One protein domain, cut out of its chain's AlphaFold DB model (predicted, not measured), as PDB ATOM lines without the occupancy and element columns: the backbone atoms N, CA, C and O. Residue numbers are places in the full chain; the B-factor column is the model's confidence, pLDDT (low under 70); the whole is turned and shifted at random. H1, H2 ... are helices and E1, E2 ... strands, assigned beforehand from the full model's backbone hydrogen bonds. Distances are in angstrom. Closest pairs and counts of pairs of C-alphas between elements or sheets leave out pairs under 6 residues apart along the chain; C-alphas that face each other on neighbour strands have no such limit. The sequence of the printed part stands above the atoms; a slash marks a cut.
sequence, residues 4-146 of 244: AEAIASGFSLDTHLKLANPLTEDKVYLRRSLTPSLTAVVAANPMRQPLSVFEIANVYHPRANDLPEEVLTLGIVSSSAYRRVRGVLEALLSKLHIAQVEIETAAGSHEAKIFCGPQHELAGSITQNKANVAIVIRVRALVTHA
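What this domain is: This is residues 4 to 146 of the 244 residues of the protein "FDX-ACB domain-containing protein" of Candidatus Pacebacteria bacterium RIFCSPHIGHO2_02_FULL_46_9 (UniProt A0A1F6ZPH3). A twisted sheet of six strands has H3 and H4 over one face and H2 over the other, and it curls round H3. The hairpin E1-E2 makes one side of the sheet and runs on beyond E6, while the short helix H1 packs on H2, off the sheet. The printed part has 143 residues with four named helices and six named strands, in the order H1 H2 E1 E2 H3 E3 E4 E5 E6 H4. The sheet, E1 E2 E6 E5 E4 E3, is antiparallel throughout; the class is mixed, helices and strands. The whole is compact, with a radius of gyration of the C-alphas of 16.0 A and spans of 45 by 41 by 29 A.

Where its parts are: Find C-alpha 4 at (182.098, 128.698, 229.824), where H1, residues 4 to 8, begins. H2 is residues 35 to 43, 12.0 A long. From C-alpha 52 at (194.778, 123.876, 213.035), E1 runs to residue 63, 32.6 A, and bends by 57 degrees at residue 56. Next come E2, residues 66 to 78, 35.0 A, and H3, residues 82 to 95, 19.8 A. Then read E3, residues 101 to 105; E4, 111 to 116; E5, 121 to 128, 21.7 A; and E6, 133 to 138. H4, residues 139 to 145, ends at C-alpha 145, (216.557, 123.306, 225.594).

How they stand to each other: Begin with the hairpin E1 and E2, where N 55 and O 75 are 2.9 A apart, within hydrogen-bond range. Look next at E2 and E6, with N 76 and O 135 at 2.8 A. E3 E4 E5 E6 form a meander, each strand the antiparallel neighbour of the one before: N 113 and O 104 are at 2.8 A, N 112 and O 126 at 2.8 A, N 136 and O 125 at 2.9 A. With helices on both faces of the sheet, there are three layers. H2 has a height over the sheet of 8.2 A; its closest C-alphas to E2 are Leu 38 and Val 77, 6.0 A. H4, on the opposite face, lies over E5 at a height of 6.8 A; the closest C-alphas are Ala 123 and Ala 141, 5.2 A. H3 is on the same face as H4, its closest C-alphas to E6 being Tyr 82 and Val 133, 6.1 A. H1 touches H2, closest at the C-alphas of Glu 5 and Pro 36, 5.2 A. Every O i to N i+4 pair is within hydrogen-bond range in H1, H2 and H3, and 2 of 3 in H4.

The domain as a whole: The C-alphas of Met 47 and Asn 65 are the two farthest apart, 46.1 A. The printed part has no cut. The link from H1 to H2, 26 residues, is long. Mean pLDDT of the printed part is 93.5, and no printed residue is under 70.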
ATOM      1  N   ALA A   4     182.075 130.025 230.431       92.88
ATOM      2  CA  ALA A   4     182.098 128.698 229.824       92.88
ATOM      3  C   ALA A   4     183.533 128.229 229.520       92.88
ATOM      4  O   ALA A   4     183.892 127.087 229.805       92.88
ATOM      5  N   GLU A   5     184.379 129.118 228.992       94.44
ATOM      6  CA  GLU A   5     185.798 128.831 228.754       94.44
ATOM      7  C   GLU A   5     186.588 128.648 230.059       94.44
ATOM      8  O   GLU A   5     187.482 127.802 230.114       94.44
ATOM      9  N   ALA A   6     186.262 129.410 231.109       94.12
ATOM     10  CA  ALA A   6     186.879 129.275 232.427       94.12
ATOM     11  C   ALA A   6     186.559 127.911 233.053       94.12
ATOM     12  O   ALA A   6     187.469 127.220 233.506       94.12
ATOM     13  N   ILE A   7     185.304 127.463 232.988       93.69
ATOM     14  CA  ILE A   7     184.899 126.123 233.440       93.69
ATOM     15  C   ILE A   7     185.604 125.043 232.607       93.69
ATOM     16  O   ILE A   7     186.197 124.113 233.155       93.69
ATOM     17  N   ALA A   8     185.619 125.195 231.280       93.50
ATOM     18  CA  ALA A   8     186.273 124.254 230.370       93.50
ATOM     19  C   ALA A   8     187.805 124.199 230.530       93.50
ATOM     20  O   ALA A   8     188.438 123.268 230.033       93.50
ATOM     21  N   SER A   9     188.417 125.168 231.220       92.88
ATOM     22  CA  SER A   9     189.852 125.158 231.522       92.88
ATOM     23  C   SER A   9     190.252 124.140 232.598       92.88
ATOM     24  O   SER A   9     191.446 123.919 232.795       92.88
ATOM     25  N   GLY A  10     189.278 123.516 233.275       92.12
ATOM     26  CA  GLY A  10     189.512 122.487 234.294       92.12
ATOM     27  C   GLY A  10     189.806 123.031 235.695       92.12
ATOM     28  O   GLY A  10     190.159 122.261 236.584       92.12
ATOM     29  N   PHE A  11     189.658 124.340 235.914       93.25
ATOM     30  CA  PHE A  11     189.805 124.972 237.227       93.25
ATOM     31  C   PHE A  11     188.457 125.463 237.755       93.25
ATOM     32  O   PHE A  11     187.595 125.882 236.985       93.25
ATOM     33  N   SER A  12     188.298 125.474 239.080       92.62
ATOM     34  CA  SER A  12     187.077 125.986 239.704       92.62
ATOM     35  C   SER A  12     186.887 127.479 239.414       92.62
ATOM     36  O   SER A  12     187.849 128.260 239.427       92.62
ATOM     37  N   LEU A  13     185.652 127.885 239.120       92.94
ATOM     38  CA  LEU A  13     185.337 129.234 238.649       92.94
ATOM     39  C   LEU A  13     185.641 130.315 239.699       92.94
ATOM     40  O   LEU A  13     186.159 131.378 239.366       92.94
ATOM     41  N   ASP A  14     185.379 130.020 240.969       92.69
ATOM     42  CA  ASP A  14     185.665 130.879 242.126       92.69
ATOM     43  C   ASP A  14     187.166 131.148 242.317       92.69
ATOM     44  O   ASP A  14     187.547 132.183 242.858       92.69
ATOM     45  N   THR A  15     188.024 130.258 241.812       92.75
ATOM     46  CA  THR A  15     189.484 130.410 241.887       92.75
ATOM     47  C   THR A  15     190.080 131.184 240.712       92.75
ATOM     48  O   THR A  15     191.293 131.380 240.663       92.75
ATOM     49  N   HIS A  16     189.282 131.597 239.726       94.31
ATOM     50  CA  HIS A  16     189.790 132.398 238.616       94.31
ATOM     51  C   HIS A  16     189.940 133.870 239.002       94.31
ATOM     52  O   HIS A  16     189.088 134.457 239.666       94.31
ATOM     53  N   LEU A  17     190.994 134.503 238.485       93.94
ATOM     54  CA  LEU A  17     191.131 135.953 238.558       93.94
ATOM     55  C   LEU A  17     190.123 136.625 237.624       93.94
ATOM     56  O   LEU A  17     190.004 136.254 236.453       93.94
ATOM     57  N   LYS A  18     189.428 137.634 238.151       94.25
ATOM     58  CA  LYS A  18     188.454 138.449 237.423       94.25
ATOM     59  C   LYS A  18     189.025 139.832 237.140       94.25
ATOM     60  O   LYS A  18     189.719 140.409 237.976       94.25
ATOM     61  N   LEU A  19     188.701 140.376 235.976       91.75
ATOM     62  CA  LEU A  19     188.914 141.786 235.689       91.75
ATOM     63  C   LEU A  19     187.926 142.616 236.513       91.75
ATOM     64  O   LEU A  19     186.736 142.313 236.533       91.75
ATOM     65  N   ALA A  20     188.415 143.673 237.161       89.75
ATOM     66  CA  ALA A  20     187.557 144.590 237.911       89.75
ATOM     67  C   ALA A  20     186.613 145.379 236.987       89.75
ATOM     68  O   ALA A  20     185.454 145.585 237.325       89.75
ATOM     69  N   ASN A  21     187.105 145.770 235.806       91.00
ATOM     70  CA  ASN A  21     186.374 146.558 234.812       91.00
ATOM     71  C   ASN A  21     186.471 145.878 233.433       91.00
ATOM     72  O   ASN A  21     187.283 146.296 232.601       91.00
ATOM     73  N   PRO A  22     185.739 144.776 233.193       88.94
ATOM     74  CA  PRO A  22     185.767 144.095 231.905       88.94
ATOM     75  C   PRO A  22     185.103 144.959 230.824       88.94
ATOM     76  O   PRO A  22     184.119 145.646 231.079       88.94
ATOM     77  N   LEU A  23     185.627 144.902 229.597       84.94
ATOM     78  CA  LEU A  23     185.039 145.615 228.452       84.94
ATOM     79  C   LEU A  23     183.685 145.026 228.033       84.94
ATOM     80  O   LEU A  23     182.846 145.736 227.485       84.94
ATOM     81  N   THR A  24     183.495 143.727 228.257       86.75
ATOM     82  CA  THR A  24     182.294 142.976 227.899       86.75
ATOM     83  C   THR A  24     182.026 141.887 228.942       86.75
ATOM     84  O   THR A  24     182.959 141.335 229.535       86.75
ATOM     85  N   GLU A  25     180.753 141.554 229.166       81.56
ATOM     86  CA  GLU A  25     180.327 140.554 230.165       81.56
ATOM     87  C   GLU A  25     180.795 139.125 229.834       81.56
ATOM     88  O   GLU A  25     180.901 138.272 230.711       81.56
ATOM     89  N   ASP A  26     181.146 138.861 228.577       82.81
ATOM     90  CA  ASP A  26     181.678 137.582 228.104       82.81
ATOM     91  C   ASP A  26     183.207 137.457 228.273       82.81
ATOM     92  O   ASP A  26     183.782 136.424 227.932       82.81
ATOM     93  N   LYS A  27     183.907 138.477 228.800       85.62
ATOM     94  CA  LYS A  27     185.376 138.474 228.970       85.62
ATOM     95  C   LYS A  27     185.809 138.917 230.364       85.62
ATOM     96  O   LYS A  27     186.669 139.779 230.521       85.62
ATOM     97  N   VAL A  28     185.253 138.268 231.379       93.25
ATOM     98  CA  VAL A  28     185.471 138.625 232.791       93.25
ATOM     99  C   VAL A  28     186.717 137.967 233.387       93.25
ATOM    100  O   VAL A  28     187.376 138.561 234.235       93.25
ATOM    101  N   TYR A  29     187.073 136.758 232.947       95.19
ATOM    102  CA  TYR A  29     188.103 135.950 233.605       95.19
ATOM    103  C   TYR A  29     189.455 136.008 232.883       95.19
ATOM    104  O   TYR A  29     189.514 135.967 231.647       95.19
ATOM    105  N   LEU A  30     190.555 136.043 233.640       95.19
ATOM    106  CA  LEU A  30     191.895 135.825 233.092       95.19
ATOM    107  C   LEU A  30     192.083 134.356 232.706       95.19
ATOM    108  O   LEU A  30     191.549 133.445 233.339       95.19
ATOM    109  N   ARG A  31     192.844 134.125 231.634       94.88
ATOM    110  CA  ARG A  31     192.984 132.790 231.050       94.88
ATOM    111  C   ARG A  31     193.924 131.928 231.885       94.88
ATOM    112  O   ARG A  31     195.083 132.288 232.042       94.88
ATOM    113  N   ARG A  32     193.453 130.769 232.354       95.94
ATOM    114  CA  ARG A  32     194.293 129.728 232.990       95.94
ATOM    115  C   ARG A  32     194.761 128.642 232.017       95.94
ATOM    116  O   ARG A  32     195.608 127.827 232.359       95.94
ATOM    117  N   SER A  33     194.193 128.629 230.814       96.50
ATOM    118  CA  SER A  33     194.536 127.739 229.707       96.50
ATOM    119  C   SER A  33     194.184 128.420 228.383       96.50
ATOM    120  O   SER A  33     193.223 129.192 228.324       96.50
ATOM    121  N   LEU A  34     194.946 128.131 227.325       97.69
ATOM    122  CA  LEU A  34     194.644 128.577 225.956       97.69
ATOM    123  C   LEU A  34     193.710 127.601 225.218       97.69
ATOM    124  O   LEU A  34     193.076 127.970 224.230       97.69
ATOM    125  N   THR A  35     193.597 126.357 225.695       97.12
ATOM    126  CA  THR A  35     192.861 125.289 225.006       97.12
ATOM    127  C   THR A  35     191.374 125.601 224.807       97.12
ATOM    128  O   THR A  35     190.900 125.370 223.691       97.12
ATOM    129  N   PRO A  36     190.622 126.139 225.794       96.06
ATOM    130  CA  PRO A  36     189.199 126.425 225.607       96.06
ATOM    131  C   PRO A  36     188.931 127.429 224.482       96.06
ATOM    132  O   PRO A  36     188.134 127.143 223.589       96.06
ATOM    133  N   SER A  37     189.655 128.554 224.458       95.56
ATOM    134  CA  SER A  37     189.472 129.587 223.432       95.56
ATOM    135  C   SER A  37     189.888 129.101 222.045       95.56
ATOM    136  O   SER A  37     189.176 129.319 221.068       95.56
ATOM    137  N   LEU A  38     191.002 128.370 221.942       97.44
ATOM    138  CA  LEU A  38     191.431 127.779 220.669       97.44
ATOM    139  C   LEU A  38     190.443 126.713 220.171       97.44
ATOM    140  O   LEU A  38     190.162 126.633 218.976       97.44
ATOM    141  N   THR A  39     189.860 125.930 221.080       96.62
ATOM    142  CA  THR A  39     188.816 124.949 220.752       96.62
ATOM    143  C   THR A  39     187.551 125.633 220.241       96.62
ATOM    144  O   THR A  39     186.991 125.185 219.240       96.62
ATOM    145  N   ALA A  40     187.132 126.739 220.866       95.19
ATOM    146  CA  ALA A  40     185.998 127.536 220.405       95.19
ATOM    147  C   ALA A  40     186.230 128.094 218.989       95.19
ATOM    148  O   ALA A  40     185.331 128.030 218.152       95.19
ATOM    149  N   VAL A  41     187.452 128.547 218.678       96.06
ATOM    150  CA  VAL A  41     187.825 128.993 217.323       96.06
ATOM    151  C   VAL A  41     187.695 127.860 216.304       96.06
ATOM    152  O   VAL A  41     187.127 128.071 215.230       96.06
ATOM    153  N   VAL A  42     188.175 126.652 216.621       96.69
ATOM    154  CA  VAL A  42     188.034 125.494 215.721       96.69
ATOM    155  C   VAL A  42     186.560 125.132 215.515       96.69
ATOM    156  O   VAL A  42     186.133 124.927 214.378       96.69
ATOM    157  N   ALA A  43     185.770 125.107 216.590       94.69
ATOM    158  CA  ALA A  43     184.347 124.777 216.544       94.69
ATOM    159  C   ALA A  43     183.517 125.802 215.753       94.69
ATOM    160  O   ALA A  43     182.590 125.421 215.042       94.69
ATOM    161  N   ALA A  44     183.876 127.087 215.817       95.81
ATOM    162  CA  ALA A  44     183.215 128.158 215.071       95.81
ATOM    163  C   ALA A  44     183.504 128.131 213.555       95.81
ATOM    164  O   ALA A  44     182.872 128.865 212.799       95.81
ATOM    165  N   ASN A  45     184.440 127.294 213.088       96.12
ATOM    166  CA  ASN A  45     184.864 127.227 211.686       96.12
ATOM    167  C   ASN A  45     184.726 125.809 211.084       96.12
ATOM    168  O   ASN A  45     185.694 125.283 210.523       96.12
ATOM    169  N   PRO A  46     183.537 125.171 211.131       93.25
ATOM    170  CA  PRO A  46     183.362 123.782 210.690       93.25
ATOM    171  C   PRO A  46     183.632 123.590 209.190       93.25
ATOM    172  O   PRO A  46     184.170 122.566 208.783       93.25
ATOM    173  N   MET A  47     183.354 124.608 208.369       95.19
ATOM    174  CA  MET A  47     183.587 124.573 206.916       95.19
ATOM    175  C   MET A  47     185.072 124.616 206.520       95.19
ATOM    176  O   MET A  47     185.389 124.479 205.342       95.19
ATOM    177  N   ARG A  48     185.988 124.831 207.475       93.06
ATOM    178  CA  ARG A  48     187.442 124.894 207.236       93.06
ATOM    179  C   ARG A  48     188.187 123.655 207.729       93.06
ATOM    180  O   ARG A  48     189.407 123.693 207.844       93.06
ATOM    181  N   GLN A  49     187.475 122.579 208.057       89.62
ATOM    182  CA  GLN A  49     188.110 121.363 208.550       89.62
ATOM    183  C   GLN A  49     188.821 120.584 207.419       89.62
ATOM    184  O   GLN A  49     188.269 120.469 206.324       89.62
ATOM    185  N   PRO A  50     190.023 120.023 207.669       93.56
ATOM    186  CA  PRO A  50     190.754 120.079 208.935       93.56
ATOM    187  C   PRO A  50     191.363 121.465 209.206       93.56
ATOM    188  O   PRO A  50     192.035 122.033 208.349       93.56
ATOM    189  N   LEU A  51     191.172 121.978 210.428       96.81
ATOM    190  CA  LEU A  51     191.682 123.278 210.866       96.81
ATOM    191  C   LEU A  51     192.660 123.088 212.027       96.81
ATOM    192  O   LEU A  51     192.379 122.349 212.969       96.81
ATOM    193  N   SER A  52     193.792 123.783 211.960       97.56
ATOM    194  CA  SER A  52     194.778 123.876 213.035       97.56
ATOM    195  C   SER A  52     195.012 125.342 213.363       97.56
ATOM    196  O   SER A  52     195.271 126.138 212.463       97.56
ATOM    197  N   VAL A  53     194.950 125.685 214.643       98.19
ATOM    198  CA  VAL A  53     195.217 127.031 215.153       98.19
ATOM    199  C   VAL A  53     196.238 126.960 216.275       98.19
ATOM    200  O   VAL A  53     196.338 125.947 216.971       98.19
ATOM    201  N   PHE A  54     196.999 128.035 216.449       98.38
ATOM    202  CA  PHE A  54     197.929 128.168 217.556       98.38
ATOM    203  C   PHE A  54     197.905 129.585 218.125       98.38
ATOM    204  O   PHE A  54     197.540 130.535 217.434       98.38
ATOM    205  N   GLU A  55     198.315 129.714 219.380       98.44
ATOM    206  CA  GLU A  55     198.514 130.989 220.066       98.44
ATOM    207  C   GLU A  55     199.733 130.878 220.988       98.44
ATOM    208  O   GLU A  55     199.977 129.826 221.584       98.44
ATOM    209  N   ILE A  56     200.491 131.969 221.108       98.25
ATOM    210  CA  ILE A  56     201.530 132.135 222.126       98.25
ATOM    211  C   ILE A  56     201.103 133.300 223.014       98.25
ATOM    212  O   ILE A  56     201.071 134.441 222.558       98.25
ATOM    213  N   ALA A  57     200.744 133.010 224.261       98.25
ATOM    214  CA  ALA A  57     200.245 134.011 225.199       98.25
ATOM    215  C   ALA A  57     200.486 133.587 226.655       98.25
ATOM    216  O   ALA A  57     200.690 132.406 226.947       98.25
ATOM    217  N   ASN A  58     200.452 134.556 227.574       98.19
ATOM    218  CA  ASN A  58     200.493 134.271 229.006       98.19
ATOM    219  C   ASN A  58     199.174 133.638 229.465       98.19
ATOM    220  O   ASN A  58     198.084 134.081 229.089       98.19
ATOM    221  N   VAL A  59     199.291 132.629 230.326       97.38
ATOM    222  CA  VAL A  59     198.215 132.187 231.217       97.38
ATOM    223  C   VAL A  59     198.529 132.620 232.646       97.38
ATOM    224  O   VAL A  59     199.694 132.797 232.999       97.38
ATOM    225  N   TYR A  60     197.491 132.811 233.456       97.19
ATOM    226  CA  TYR A  60     197.576 133.466 234.758       97.19
ATOM    227  C   TYR A  60     197.116 132.514 235.855       97.19
ATOM    228  O   TYR A  60     195.919 132.254 235.993       97.19
ATOM    229  N   HIS A  61     198.048 131.997 236.652       96.25
ATOM    230  CA  HIS A  61     197.735 131.123 237.780       96.25
ATOM    231  C   HIS A  61     197.730 131.931 239.090       96.25
ATOM    232  O   HIS A  61     198.757 132.506 239.449       96.25
ATOM    233  N   PRO A  62     196.593 132.023 239.807       95.75
ATOM    234  CA  PRO A  62     196.513 132.793 241.046       95.75
ATOM    235  C   PRO A  62     197.502 132.294 242.108       95.75
ATOM    236  O   PRO A  62     197.671 131.087 242.285       95.75
ATOM    237  N   ARG A  63     198.099 133.230 242.854       94.81
ATOM    238  CA  ARG A  63     198.948 132.971 244.026       94.81
ATOM    239  C   ARG A  63     198.374 133.708 245.235       94.81
ATOM    240  O   ARG A  63     197.791 134.780 245.091       94.81
ATOM    241  N   ALA A  64     198.492 133.119 246.422       93.00
ATOM    242  CA  ALA A  64     197.974 133.734 247.639       93.00
ATOM    243  C   ALA A  64     198.773 135.002 247.975       93.00
ATOM    244  O   ALA A  64     199.987 134.929 248.136       93.00
ATOM    245  N   ASN A  65     198.081 136.139 248.111       90.62
ATOM    246  CA  ASN A  65     198.657 137.436 248.494       90.62
ATOM    247  C   ASN A  65     199.827 137.920 247.612       90.62
ATOM    248  O   ASN A  65     200.686 138.659 248.084       90.62
ATOM    249  N   ASP A  66     199.866 137.516 246.343       94.44
ATOM    250  CA  ASP A  66     200.898 137.918 245.384       94.44
ATOM    251  C   ASP A  66     200.275 138.069 243.985       94.44
ATOM    252  O   ASP A  66     199.145 137.636 243.736       94.44
ATOM    253  N   LEU A  67     201.008 138.678 243.054       94.56
ATOM    254  CA  LEU A  67     200.644 138.692 241.639       94.56
ATOM    255  C   LEU A  67     200.483 137.255 241.113       94.56
ATOM    256  O   LEU A  67     201.185 136.352 241.584       94.56
ATOM    257  N   PRO A  68     199.605 137.000 240.126       96.31
ATOM    258  CA  PRO A  68     199.537 135.685 239.502       96.31
ATOM    259  C   PRO A  68     200.893 135.255 238.948       96.31
ATOM    260  O   PRO A  68     201.695 136.074 238.506       96.31
ATOM    261  N   GLU A  69     201.130 133.950 238.941       97.00
ATOM    262  CA  GLU A  69     202.182 133.387 238.110       97.00
ATOM    263  C   GLU A  69     201.757 133.511 236.642       97.00
ATOM    264  O   GLU A  69     200.751 132.931 236.219       97.00
ATOM    265  N   GLU A  70     202.520 134.287 235.875       97.25
ATOM    266  CA  GLU A  70     202.335 134.439 234.436       97.25
ATOM    267  C   GLU A  70     203.212 133.437 233.685       97.25
ATOM    268  O   GLU A  70     204.441 133.504 233.728       97.25
ATOM    269  N   VAL A  71     202.579 132.503 232.974       97.62
ATOM    270  CA  VAL A  71     203.281 131.444 232.241       97.62
ATOM    271  C   VAL A  71     203.076 131.635 230.744       97.62
ATOM    272  O   VAL A  71     201.998 131.359 230.211       97.62
ATOM    273  N   LEU A  72     204.127 132.071 230.044       98.38
ATOM    274  CA  LEU A  72     204.115 132.164 228.585       98.38
ATOM    275  C   LEU A  72     203.986 130.761 227.982       98.38
ATOM    276  O   LEU A  72     204.849 129.896 228.173       98.38
ATOM    277  N   THR A  73     202.897 130.541 227.256       98.44
ATOM    278  CA  THR A  73     202.453 129.218 226.827       98.44
ATOM    279  C   THR A  73     202.189 129.210 225.328       98.44
ATOM    280  O   THR A  73     201.554 130.121 224.803       98.44
ATOM    281  N   LEU A  74     202.656 128.164 224.645       98.50
ATOM    282  CA  LEU A  74     202.257 127.809 223.287       98.50
ATOM    283  C   LEU A  74     201.079 126.835 223.369       98.50
ATOM    284  O   LEU A  74     201.226 125.729 223.888       98.50
ATOM    285  N   GLY A  75     199.925 127.243 222.848       98.31
ATOM    286  CA  GLY A  75     198.764 126.383 222.649       98.31
ATOM    287  C   GLY A  75     198.578 126.074 221.169       98.31
ATOM    288  O   GLY A  75     198.604 126.987 220.350       98.31
ATOM    289  N   ILE A  76     198.368 124.808 220.820       98.50
ATOM    290  CA  ILE A  76     197.987 124.355 219.478       98.50
ATOM    291  C   ILE A  76     196.718 123.525 219.628       98.50
ATOM    292  O   ILE A  76     196.684 122.611 220.445       98.50
ATOM    293  N   VAL A  77     195.689 123.799 218.831       98.31
ATOM    294  CA  VAL A  77     194.491 122.953 218.744       98.31
ATOM    295  C   VAL A  77     194.220 122.639 217.284       98.31
ATOM    296  O   VAL A  77     194.254 123.522 216.429       98.31
ATOM    297  N   SER A  78     193.966 121.369 216.987       98.12
ATOM    298  CA  SER A  78     193.714 120.902 215.630       98.12
ATOM    299  C   SER A  78     192.598 119.872 215.590       98.12
ATOM    300  O   SER A  78     192.550 118.983 216.434       98.12
ATOM    301  N   SER A  79     191.751 119.946 214.565       96.94
ATOM    302  CA  SER A  79     190.773 118.896 214.247       96.94
ATOM    303  C   SER A  79     191.377 117.754 213.409       96.94
ATOM    304  O   SER A  79     190.662 116.882 212.922       96.94
ATOM    305  N   SER A  80     192.694 117.773 213.161       96.25
ATOM    306  CA  SER A  80     193.401 116.686 212.475       96.25
ATOM    307  C   SER A  80     193.645 115.494 213.402       96.25
ATOM    308  O   SER A  80     193.707 115.629 214.621       96.25
ATOM    309  N   ALA A  81     193.881 114.319 212.814       93.56
ATOM    310  CA  ALA A  81     194.244 113.122 213.567       93.56
ATOM    311  C   ALA A  81     195.528 113.319 214.398       93.56
ATOM    312  O   ALA A  81     196.493 113.922 213.921       93.56
ATOM    313  N   TYR A  82     195.569 112.713 215.591       92.19
ATOM    314  CA  TYR A  82     196.692 112.782 216.542       92.19
ATOM    315  C   TYR A  82     198.066 112.625 215.891       92.19
ATOM    316  O   TYR A  82     198.942 113.448 216.126       92.19
ATOM    317  N   ARG A  83     198.245 111.632 215.006       89.62
ATOM    318  CA  ARG A  83     199.532 111.387 214.331       89.62
ATOM    319  C   ARG A  83     200.040 112.610 213.565       89.62
ATOM    320  O   ARG A  83     201.224 112.920 213.624       89.62
ATOM    321  N   ARG A  84     199.148 113.331 212.879       94.31
ATOM    322  CA  ARG A  84     199.512 114.538 212.125       94.31
ATOM    323  C   ARG A  84     199.909 115.674 213.060       94.31
ATOM    324  O   ARG A  84     200.888 116.362 212.801       94.31
ATOM    325  N   VAL A  85     199.159 115.860 214.142       96.25
ATOM    326  CA  VAL A  85     199.386 116.942 215.110       96.25
ATOM    327  C   VAL A  85     200.661 116.690 215.919       96.25
ATOM    328  O   VAL A  85     201.466 117.599 216.097       96.25
ATOM    329  N   ARG A  86     200.909 115.434 216.307       93.75
ATOM    330  CA  ARG A  86     202.179 114.989 216.887       93.75
ATOM    331  C   ARG A  86     203.351 115.218 215.931       93.75
ATOM    332  O   ARG A  86     204.366 115.743 216.364       93.75
ATOM    333  N   GLY A  87     203.198 114.923 214.639       93.81
ATOM    334  CA  GLY A  87     204.236 115.212 213.645       93.81
ATOM    335  C   GLY A  87     204.568 116.707 213.530       93.81
ATOM    336  O   GLY A  87     205.731 117.067 213.371       93.81
ATOM    337  N   VAL A  88     203.576 117.598 213.673       95.94
ATOM    338  CA  VAL A  88     203.817 119.055 213.739       95.94
ATOM    339  C   VAL A  88     204.630 119.426 214.980       95.94
ATOM    340  O   VAL A  88     205.554 120.229 214.877       95.94
ATOM    341  N   LEU A  89     204.321 118.829 216.134       95.94
ATOM    342  CA  LEU A  89     205.108 119.012 217.353       95.94
ATOM    343  C   LEU A  89     206.550 118.526 217.174       95.94
ATOM    344  O   LEU A  89     207.482 119.270 217.457       95.94
ATOM    345  N   GLU A  90     206.747 117.310 216.674       94.50
ATOM    346  CA  GLU A  90     208.079 116.737 216.450       94.50
ATOM    347  C   GLU A  90     208.892 117.587 215.460       94.50
ATOM    348  O   GLU A  90     210.065 117.874 215.703       94.50
ATOM    349  N   ALA A  91     208.259 118.086 214.393       94.75
ATOM    350  CA  ALA A  91     208.889 119.007 213.451       94.75
ATOM    351  C   ALA A  91     209.276 120.342 214.105       94.75
ATOM    352  O   ALA A  91     210.373 120.843 213.861       94.75
ATOM    353  N   LEU A  92     208.410 120.912 214.951       95.25
ATOM    354  CA  LEU A  92     208.710 122.129 215.709       95.25
ATOM    355  C   LEU A  92     209.927 121.924 216.622       95.25
ATOM    356  O   LEU A  92     210.868 122.713 216.568       95.25
ATOM    357  N   LEU A  93     209.938 120.856 217.419       94.06
ATOM    358  CA  LEU A  93     211.036 120.552 218.345       94.06
ATOM    359  C   LEU A  93     212.352 120.292 217.596       94.06
ATOM    360  O   LEU A  93     213.406 120.782 218.004       94.06
ATOM    361  N   SER A  94     212.283 119.612 216.447       91.75
ATOM    362  CA  SER A  94     213.426 119.397 215.553       91.75
ATOM    363  C   SER A  94     213.986 120.710 214.992       91.75
ATOM    364  O   SER A  94     215.203 120.912 214.985       91.75
ATOM    365  N   LYS A  95     213.116 121.641 214.571       93.25
ATOM    366  CA  LYS A  95     213.515 122.977 214.089       93.25
ATOM    367  C   LYS A  95     214.133 123.848 215.179       93.25
ATOM    368  O   LYS A  95     214.941 124.708 214.856       93.25
ATOM    369  N   LEU A  96     213.776 123.608 216.438       93.81
ATOM    370  CA  LEU A  96     214.394 124.234 217.609       93.81
ATOM    371  C   LEU A  96     215.659 123.501 218.082       93.81
ATOM    372  O   LEU A  96     216.239 123.880 219.096       93.81
ATOM    373  N   HIS A  97     216.088 122.455 217.367       92.88
ATOM    374  CA  HIS A  97     217.273 121.658 217.685       92.88
ATOM    375  C   HIS A  97     217.245 121.050 219.100       92.88
ATOM    376  O   HIS A  97     218.281 120.882 219.742       92.88
ATOM    377  N   ILE A  98     216.055 120.674 219.576       91.62
ATOM    378  CA  ILE A  98     215.874 120.000 220.864       91.62
ATOM    379  C   ILE A  98     216.118 118.500 220.656       91.62
ATOM    380  O   ILE A  98     215.329 117.816 220.007       91.62
ATOM    381  N   ALA A  99     217.234 117.988 221.180       79.19
ATOM    382  CA  ALA A  99     217.701 116.627 220.893       79.19
ATOM    383  C   ALA A  99     217.063 115.526 221.762       79.19
ATOM    384  O   ALA A  99     217.023 114.371 221.346       79.19
ATOM    385  N   GLN A 100     216.599 115.861 222.968       86.06
ATOM    386  CA  GLN A 100     216.048 114.908 223.937       86.06
ATOM    387  C   GLN A 100     214.599 115.274 224.224       86.06
ATOM    388  O   GLN A 100     214.338 116.203 224.986       86.06
ATOM    389  N   VAL A 101     213.683 114.566 223.565       91.38
ATOM    390  CA  VAL A 101     212.239 114.732 223.720       91.38
ATOM    391  C   VAL A 101     211.630 113.366 223.964       91.38
ATOM    392  O   VAL A 101     211.862 112.439 223.189       91.38
ATOM    393  N   GLU A 102     210.801 113.274 224.993       91.75
ATOM    394  CA  GLU A 102     210.019 112.082 225.282       91.75
ATOM    395  C   GLU A 102     208.539 112.442 225.403       91.75
ATOM    396  O   GLU A 102     208.170 113.469 225.975       91.75
ATOM    397  N   ILE A 103     207.681 111.615 224.804       92.06
ATOM    398  CA  ILE A 103     206.228 111.770 224.872       92.06
ATOM    399  C   ILE A 103     205.671 110.528 225.552       92.06
ATOM    400  O   ILE A 103     205.493 109.485 224.919       92.06
ATOM    401  N   GLU A 104     205.379 110.652 226.841       91.12
ATOM    402  CA  GLU A 104     204.837 109.562 227.643       91.12
ATOM    403  C   GLU A 104     203.314 109.572 227.585       91.12
ATOM    404  O   GLU A 104     202.670 110.581 227.875       91.12
ATOM    405  N   THR A 105     202.715 108.439 227.224       87.38
ATOM    406  CA  THR A 105     201.258 108.255 227.205       87.38
ATOM    407  C   THR A 105     200.913 107.052 228.071       87.38
ATOM    408  O   THR A 105     201.418 105.956 227.825       87.38
ATOM    409  N   ALA A 106     200.054 107.230 229.074       79.94
ATOM    410  CA  ALA A 106     199.558 106.098 229.853       79.94
ATOM    411  C   ALA A 106     198.643 105.211 228.985       79.94
ATOM    412  O   ALA A 106     197.914 105.709 228.125       79.94
ATOM    413  N   ALA A 107     198.671 103.892 229.190       70.56
ATOM    414  CA  ALA A 107     197.873 102.957 228.397       70.56
ATOM    415  C   ALA A 107     196.370 103.289 228.481       70.56
ATOM    416  O   ALA A 107     195.820 103.440 229.569       70.56
ATOM    417  N   GLY A 108     195.712 103.431 227.325       71.56
ATOM    418  CA  GLY A 108     194.298 103.826 227.236       71.56
ATOM    419  C   GLY A 108     194.016 105.305 227.545       71.56
ATOM    420  O   GLY A 108     192.861 105.729 227.486       71.56
ATOM    421  N   SER A 109     195.049 106.095 227.849       82.62
ATOM    422  CA  SER A 109     194.917 107.526 228.096       82.62
ATOM    423  C   SER A 109     194.759 108.298 226.795       82.62
ATOM    424  O   SER A 109     195.385 108.009 225.776       82.62
ATOM    425  N   HIS A 110     193.945 109.339 226.873       88.44
ATOM    426  CA  HIS A 110     193.812 110.360 225.846       88.44
ATOM    427  C   HIS A 110     194.758 111.547 226.090       88.44
ATOM    428  O   HIS A 110     194.694 112.560 225.398       88.44
ATOM    429  N   GLU A 111     195.624 111.424 227.089       92.62
ATOM    430  CA  GLU A 111     196.576 112.435 227.512       92.62
ATOM    431  C   GLU A 111     197.995 111.883 227.464       92.62
ATOM    432  O   GLU A 111     198.259 110.760 227.910       92.62
ATOM    433  N   ALA A 112     198.906 112.710 226.963       94.25
ATOM    434  CA  ALA A 112     200.333 112.465 226.970       94.25
ATOM    435  C   ALA A 112     201.073 113.643 227.606       94.25
ATOM    436  O   ALA A 112     200.650 114.796 227.491       94.25
ATOM    437  N   LYS A 113     202.203 113.362 228.249       96.12
ATOM    438  CA  LYS A 113     203.122 114.367 228.788       96.12
ATOM    439  C   LYS A 113     204.326 114.497 227.869       96.12
ATOM    440  O   LYS A 113     204.784 113.506 227.313       96.12
ATOM    441  N   ILE A 114     204.803 115.724 227.696       96.44
ATOM    442  CA  ILE A 114     205.972 116.039 226.877       96.44
ATOM    443  C   ILE A 114     207.101 116.411 227.826       96.44
ATOM    444  O   ILE A 114     206.961 117.370 228.590       96.44
ATOM    445  N   PHE A 115     208.210 115.692 227.733       95.31
ATOM    446  CA  PHE A 115     209.412 115.930 228.510       95.31
ATOM    447  C   PHE A 115     210.570 116.322 227.601       95.31
ATOM    448  O   PHE A 115     210.690 115.805 226.489       95.31
ATOM    449  N   CYS A 116     211.409 117.242 228.072       93.44
ATOM    450  CA  CYS A 116     212.555 117.747 227.329       93.44
ATOM    451  C   CYS A 116     213.835 117.729 228.173       93.44
ATOM    452  O   CYS A 116     213.812 117.913 229.390       93.44
ATOM    453  N   GLY A 117     214.964 117.568 227.485       88.94
ATOM    454  CA  GLY A 117     216.297 117.733 228.055       88.94
ATOM    455  C   GLY A 117     216.788 116.560 228.916       88.94
ATOM    456  O   GLY A 117     216.060 115.596 229.158       88.94
ATOM    457  N   PRO A 118     218.040 116.636 229.397       86.56
ATOM    458  CA  PRO A 118     218.703 115.506 230.048       86.56
ATOM    459  C   PRO A 118     218.159 115.208 231.443       86.56
ATOM    460  O   PRO A 118     218.310 114.093 231.933       86.56
ATOM    461  N   GLN A 119     217.520 116.190 232.080       89.00
ATOM    462  CA  GLN A 119     216.840 116.028 233.363       89.00
ATOM    463  C   GLN A 119     215.388 115.561 233.218       89.00
ATOM    464  O   GLN A 119     214.714 115.431 234.236       89.00
ATOM    465  N   HIS A 120     214.909 115.311 231.990       91.31
ATOM    466  CA  HIS A 120     213.540 114.865 231.731       91.31
ATOM    467  C   HIS A 120     212.510 115.852 232.330       91.31
ATOM    468  O   HIS A 120     211.627 115.498 233.109       91.31
ATOM    469  N   GLU A 121     212.654 117.145 232.018       93.25
ATOM    470  CA  GLU A 121     211.791 118.199 232.563       93.25
ATOM    471  C   GLU A 121     210.434 118.214 231.847       93.25
ATOM    472  O   GLU A 121     210.373 118.156 230.619       93.25
ATOM    473  N   LEU A 122     209.332 118.333 232.599       95.44
ATOM    474  CA  LEU A 122     207.989 118.444 232.025       95.44
ATOM    475  C   LEU A 122     207.836 119.766 231.257       95.44
ATOM    476  O   LEU A 122     207.663 120.835 231.844       95.44
ATOM    477  N   ALA A 123     207.816 119.676 229.932       96.06
ATOM    478  CA  ALA A 123     207.675 120.820 229.041       96.06
ATOM    479  C   ALA A 123     206.211 121.131 228.703       96.06
ATOM    480  O   ALA A 123     205.847 122.293 228.490       96.06
ATOM    481  N   GLY A 124     205.356 120.109 228.641       96.75
ATOM    482  CA  GLY A 124     203.984 120.282 228.184       96.75
ATOM    483  C   GLY A 124     203.134 119.022 228.220       96.75
ATOM    484  O   GLY A 124     203.482 118.018 228.838       96.75
ATOM    485  N   SER A 125     201.996 119.090 227.539       96.75
ATOM    486  CA  SER A 125     201.040 117.991 227.433       96.75
ATOM    487  C   SER A 125     200.343 117.976 226.077       96.75
ATOM    488  O   SER A 125     200.279 118.989 225.375       96.75
ATOM    489  N   ILE A 126     199.823 116.806 225.724       97.19
ATOM    490  CA  ILE A 126     198.941 116.575 224.586       97.19
ATOM    491  C   ILE A 126     197.645 115.995 225.140       97.19
ATOM    492  O   ILE A 126     197.692 115.036 225.903       97.19
ATOM    493  N   THR A 127     196.502 116.521 224.720       95.88
ATOM    494  CA  THR A 127     195.183 115.977 225.056       95.88
ATOM    495  C   THR A 127     194.425 115.721 223.766       95.88
ATOM    496  O   THR A 127     194.311 116.599 222.913       95.88
ATOM    497  N   GLN A 128     193.889 114.520 223.608       94.19
ATOM    498  CA  GLN A 128     193.071 114.125 222.475       94.19
ATOM    499  C   GLN A 128     191.632 113.916 222.937       94.19
ATOM    500  O   GLN A 128     191.365 113.221 223.902       94.19
ATOM    501  N   ASN A 129     190.663 114.462 222.224       90.12
ATOM    502  CA  ASN A 129     189.274 114.056 222.381       90.12
ATOM    503  C   ASN A 129     188.698 113.671 221.015       90.12
ATOM    504  O   ASN A 129     189.416 113.604 220.017       90.12
ATOM    505  N   LYS A 130     187.398 113.364 220.966       87.19
ATOM    506  CA  LYS A 130     186.741 112.938 219.721       87.19
ATOM    507  C   LYS A 130     186.779 114.005 218.621       87.19
ATOM    508  O   LYS A 130     186.716 113.643 217.453       87.19
ATOM    509  N   ALA A 131     186.838 115.283 218.989       90.25
ATOM    510  CA  ALA A 131     186.786 116.393 218.046       90.25
ATOM    511  C   ALA A 131     188.186 116.875 217.651       90.25
ATOM    512  O   ALA A 131     188.464 117.054 216.470       90.25
ATOM    513  N   ASN A 132     189.062 117.075 218.639       95.31
ATOM    514  CA  ASN A 132     190.309 117.805 218.475       95.31
ATOM    515  C   ASN A 132     191.471 117.159 219.242       95.31
ATOM    516  O   ASN A 132     191.296 116.433 220.222       95.31
ATOM    517  N   VAL A 133     192.679 117.520 218.823       97.69
ATOM    518  CA  VAL A 133     193.938 117.299 219.532       97.69
ATOM    519  C   VAL A 133     194.466 118.658 219.970       97.69
ATOM    520  O   VAL A 133     194.595 119.568 219.149       97.69
ATOM    521  N   ALA A 134     194.770 118.793 221.254       97.94
ATOM    522  CA  ALA A 134     195.362 119.977 221.855       97.94
ATOM    523  C   ALA A 134     196.791 119.677 222.314       97.94
ATOM    524  O   ALA A 134     197.044 118.626 222.896       97.94
ATOM    525  N   ILE A 135     197.713 120.601 222.073       98.38
ATOM    526  CA  ILE A 135     199.084 120.577 222.581       98.38
ATOM    527  C   ILE A 135     199.308 121.872 223.350       98.38
ATOM    528  O   ILE A 135     199.038 122.955 222.834       98.38
ATOM    529  N   VAL A 136     199.807 121.758 224.577       98.00
ATOM    530  CA  VAL A 136     200.108 122.900 225.443       98.00
ATOM    531  C   VAL A 136     201.532 122.763 225.946       98.00
ATOM    532  O   VAL A 136     201.865 121.762 226.576       98.00
ATOM    533  N   ILE A 137     202.374 123.757 225.673       97.81
ATOM    534  CA  ILE A 137     203.797 123.737 226.022       97.81
ATOM    535  C   ILE A 137     204.193 125.051 226.681       97.81
ATOM    536  O   ILE A 137     203.863 126.132 226.193       97.81
ATOM    537  N   ARG A 138     204.957 124.968 227.771       96.88
ATOM    538  CA  ARG A 138     205.573 126.138 228.401       96.88
ATOM    539  C   ARG A 138     206.705 126.637 227.510       96.88
ATOM    540  O   ARG A 138     207.677 125.920 227.280       96.88
ATOM    541  N   VAL A 139     206.622 127.882 227.043       96.62
ATOM    542  CA  VAL A 139     207.638 128.450 226.138       96.62
ATOM    543  C   VAL A 139     209.011 128.483 226.805       96.62
ATOM    544  O   VAL A 139     210.011 128.202 226.152       96.62
ATOM    545  N   ARG A 140     209.062 128.727 228.120       94.94
ATOM    546  CA  ARG A 140     210.311 128.665 228.890       94.94
ATOM    547  C   ARG A 140     211.024 127.318 228.732       94.94
ATOM    548  O   ARG A 140     212.218 127.325 228.477       94.94
ATOM    549  N   ALA A 141     210.305 126.196 228.812       91.94
ATOM    550  CA  ALA A 141     210.896 124.864 228.658       91.94
ATOM    551  C   ALA A 141     211.465 124.645 227.245       91.94
ATOM    552  O   ALA A 141     212.534 124.063 227.092       91.94
ATOM    553  N   LEU A 142     210.798 125.167 226.207       91.38
ATOM    554  CA  LEU A 142     211.336 125.133 224.842       91.38
ATOM    555  C   LEU A 142     212.634 125.932 224.735       91.38
ATOM    556  O   LEU A 142     213.621 125.417 224.225       91.38
ATOM    557  N   VAL A 143     212.645 127.169 225.236       92.94
ATOM    558  CA  VAL A 143     213.811 128.061 225.146       92.94
ATOM    559  C   VAL A 143     215.000 127.517 225.939       92.94
ATOM    560  O   VAL A 143     216.125 127.618 225.462       92.94
ATOM    561  N   THR A 144     214.772 126.899 227.102       93.69
ATOM    562  CA  THR A 144     215.835 126.288 227.922       93.69
ATOM    563  C   THR A 144     216.613 125.204 227.169       93.69
ATOM    564  O   THR A 144     217.814 125.054 227.386       93.69
ATOM    565  N   HIS A 145     215.950 124.446 226.292       92.25
ATOM    566  CA  HIS A 145     216.557 123.306 225.594       92.25
ATOM    567  C   HIS A 145     216.809 123.542 224.102       92.25
ATOM    568  O   HIS A 145     217.450 122.709 223.458       92.25
ATOM    569  N   ALA A 146     216.305 124.642 223.546       93.06
ATOM    570  CA  ALA A 146     216.514 124.990 222.150       93.06
ATOM    571  C   ALA A 146     217.970 125.392 221.889       93.06
ATOM    572  O   ALA A 146     218.629 126.018 222.721       93.06
TER     573      ALA A 146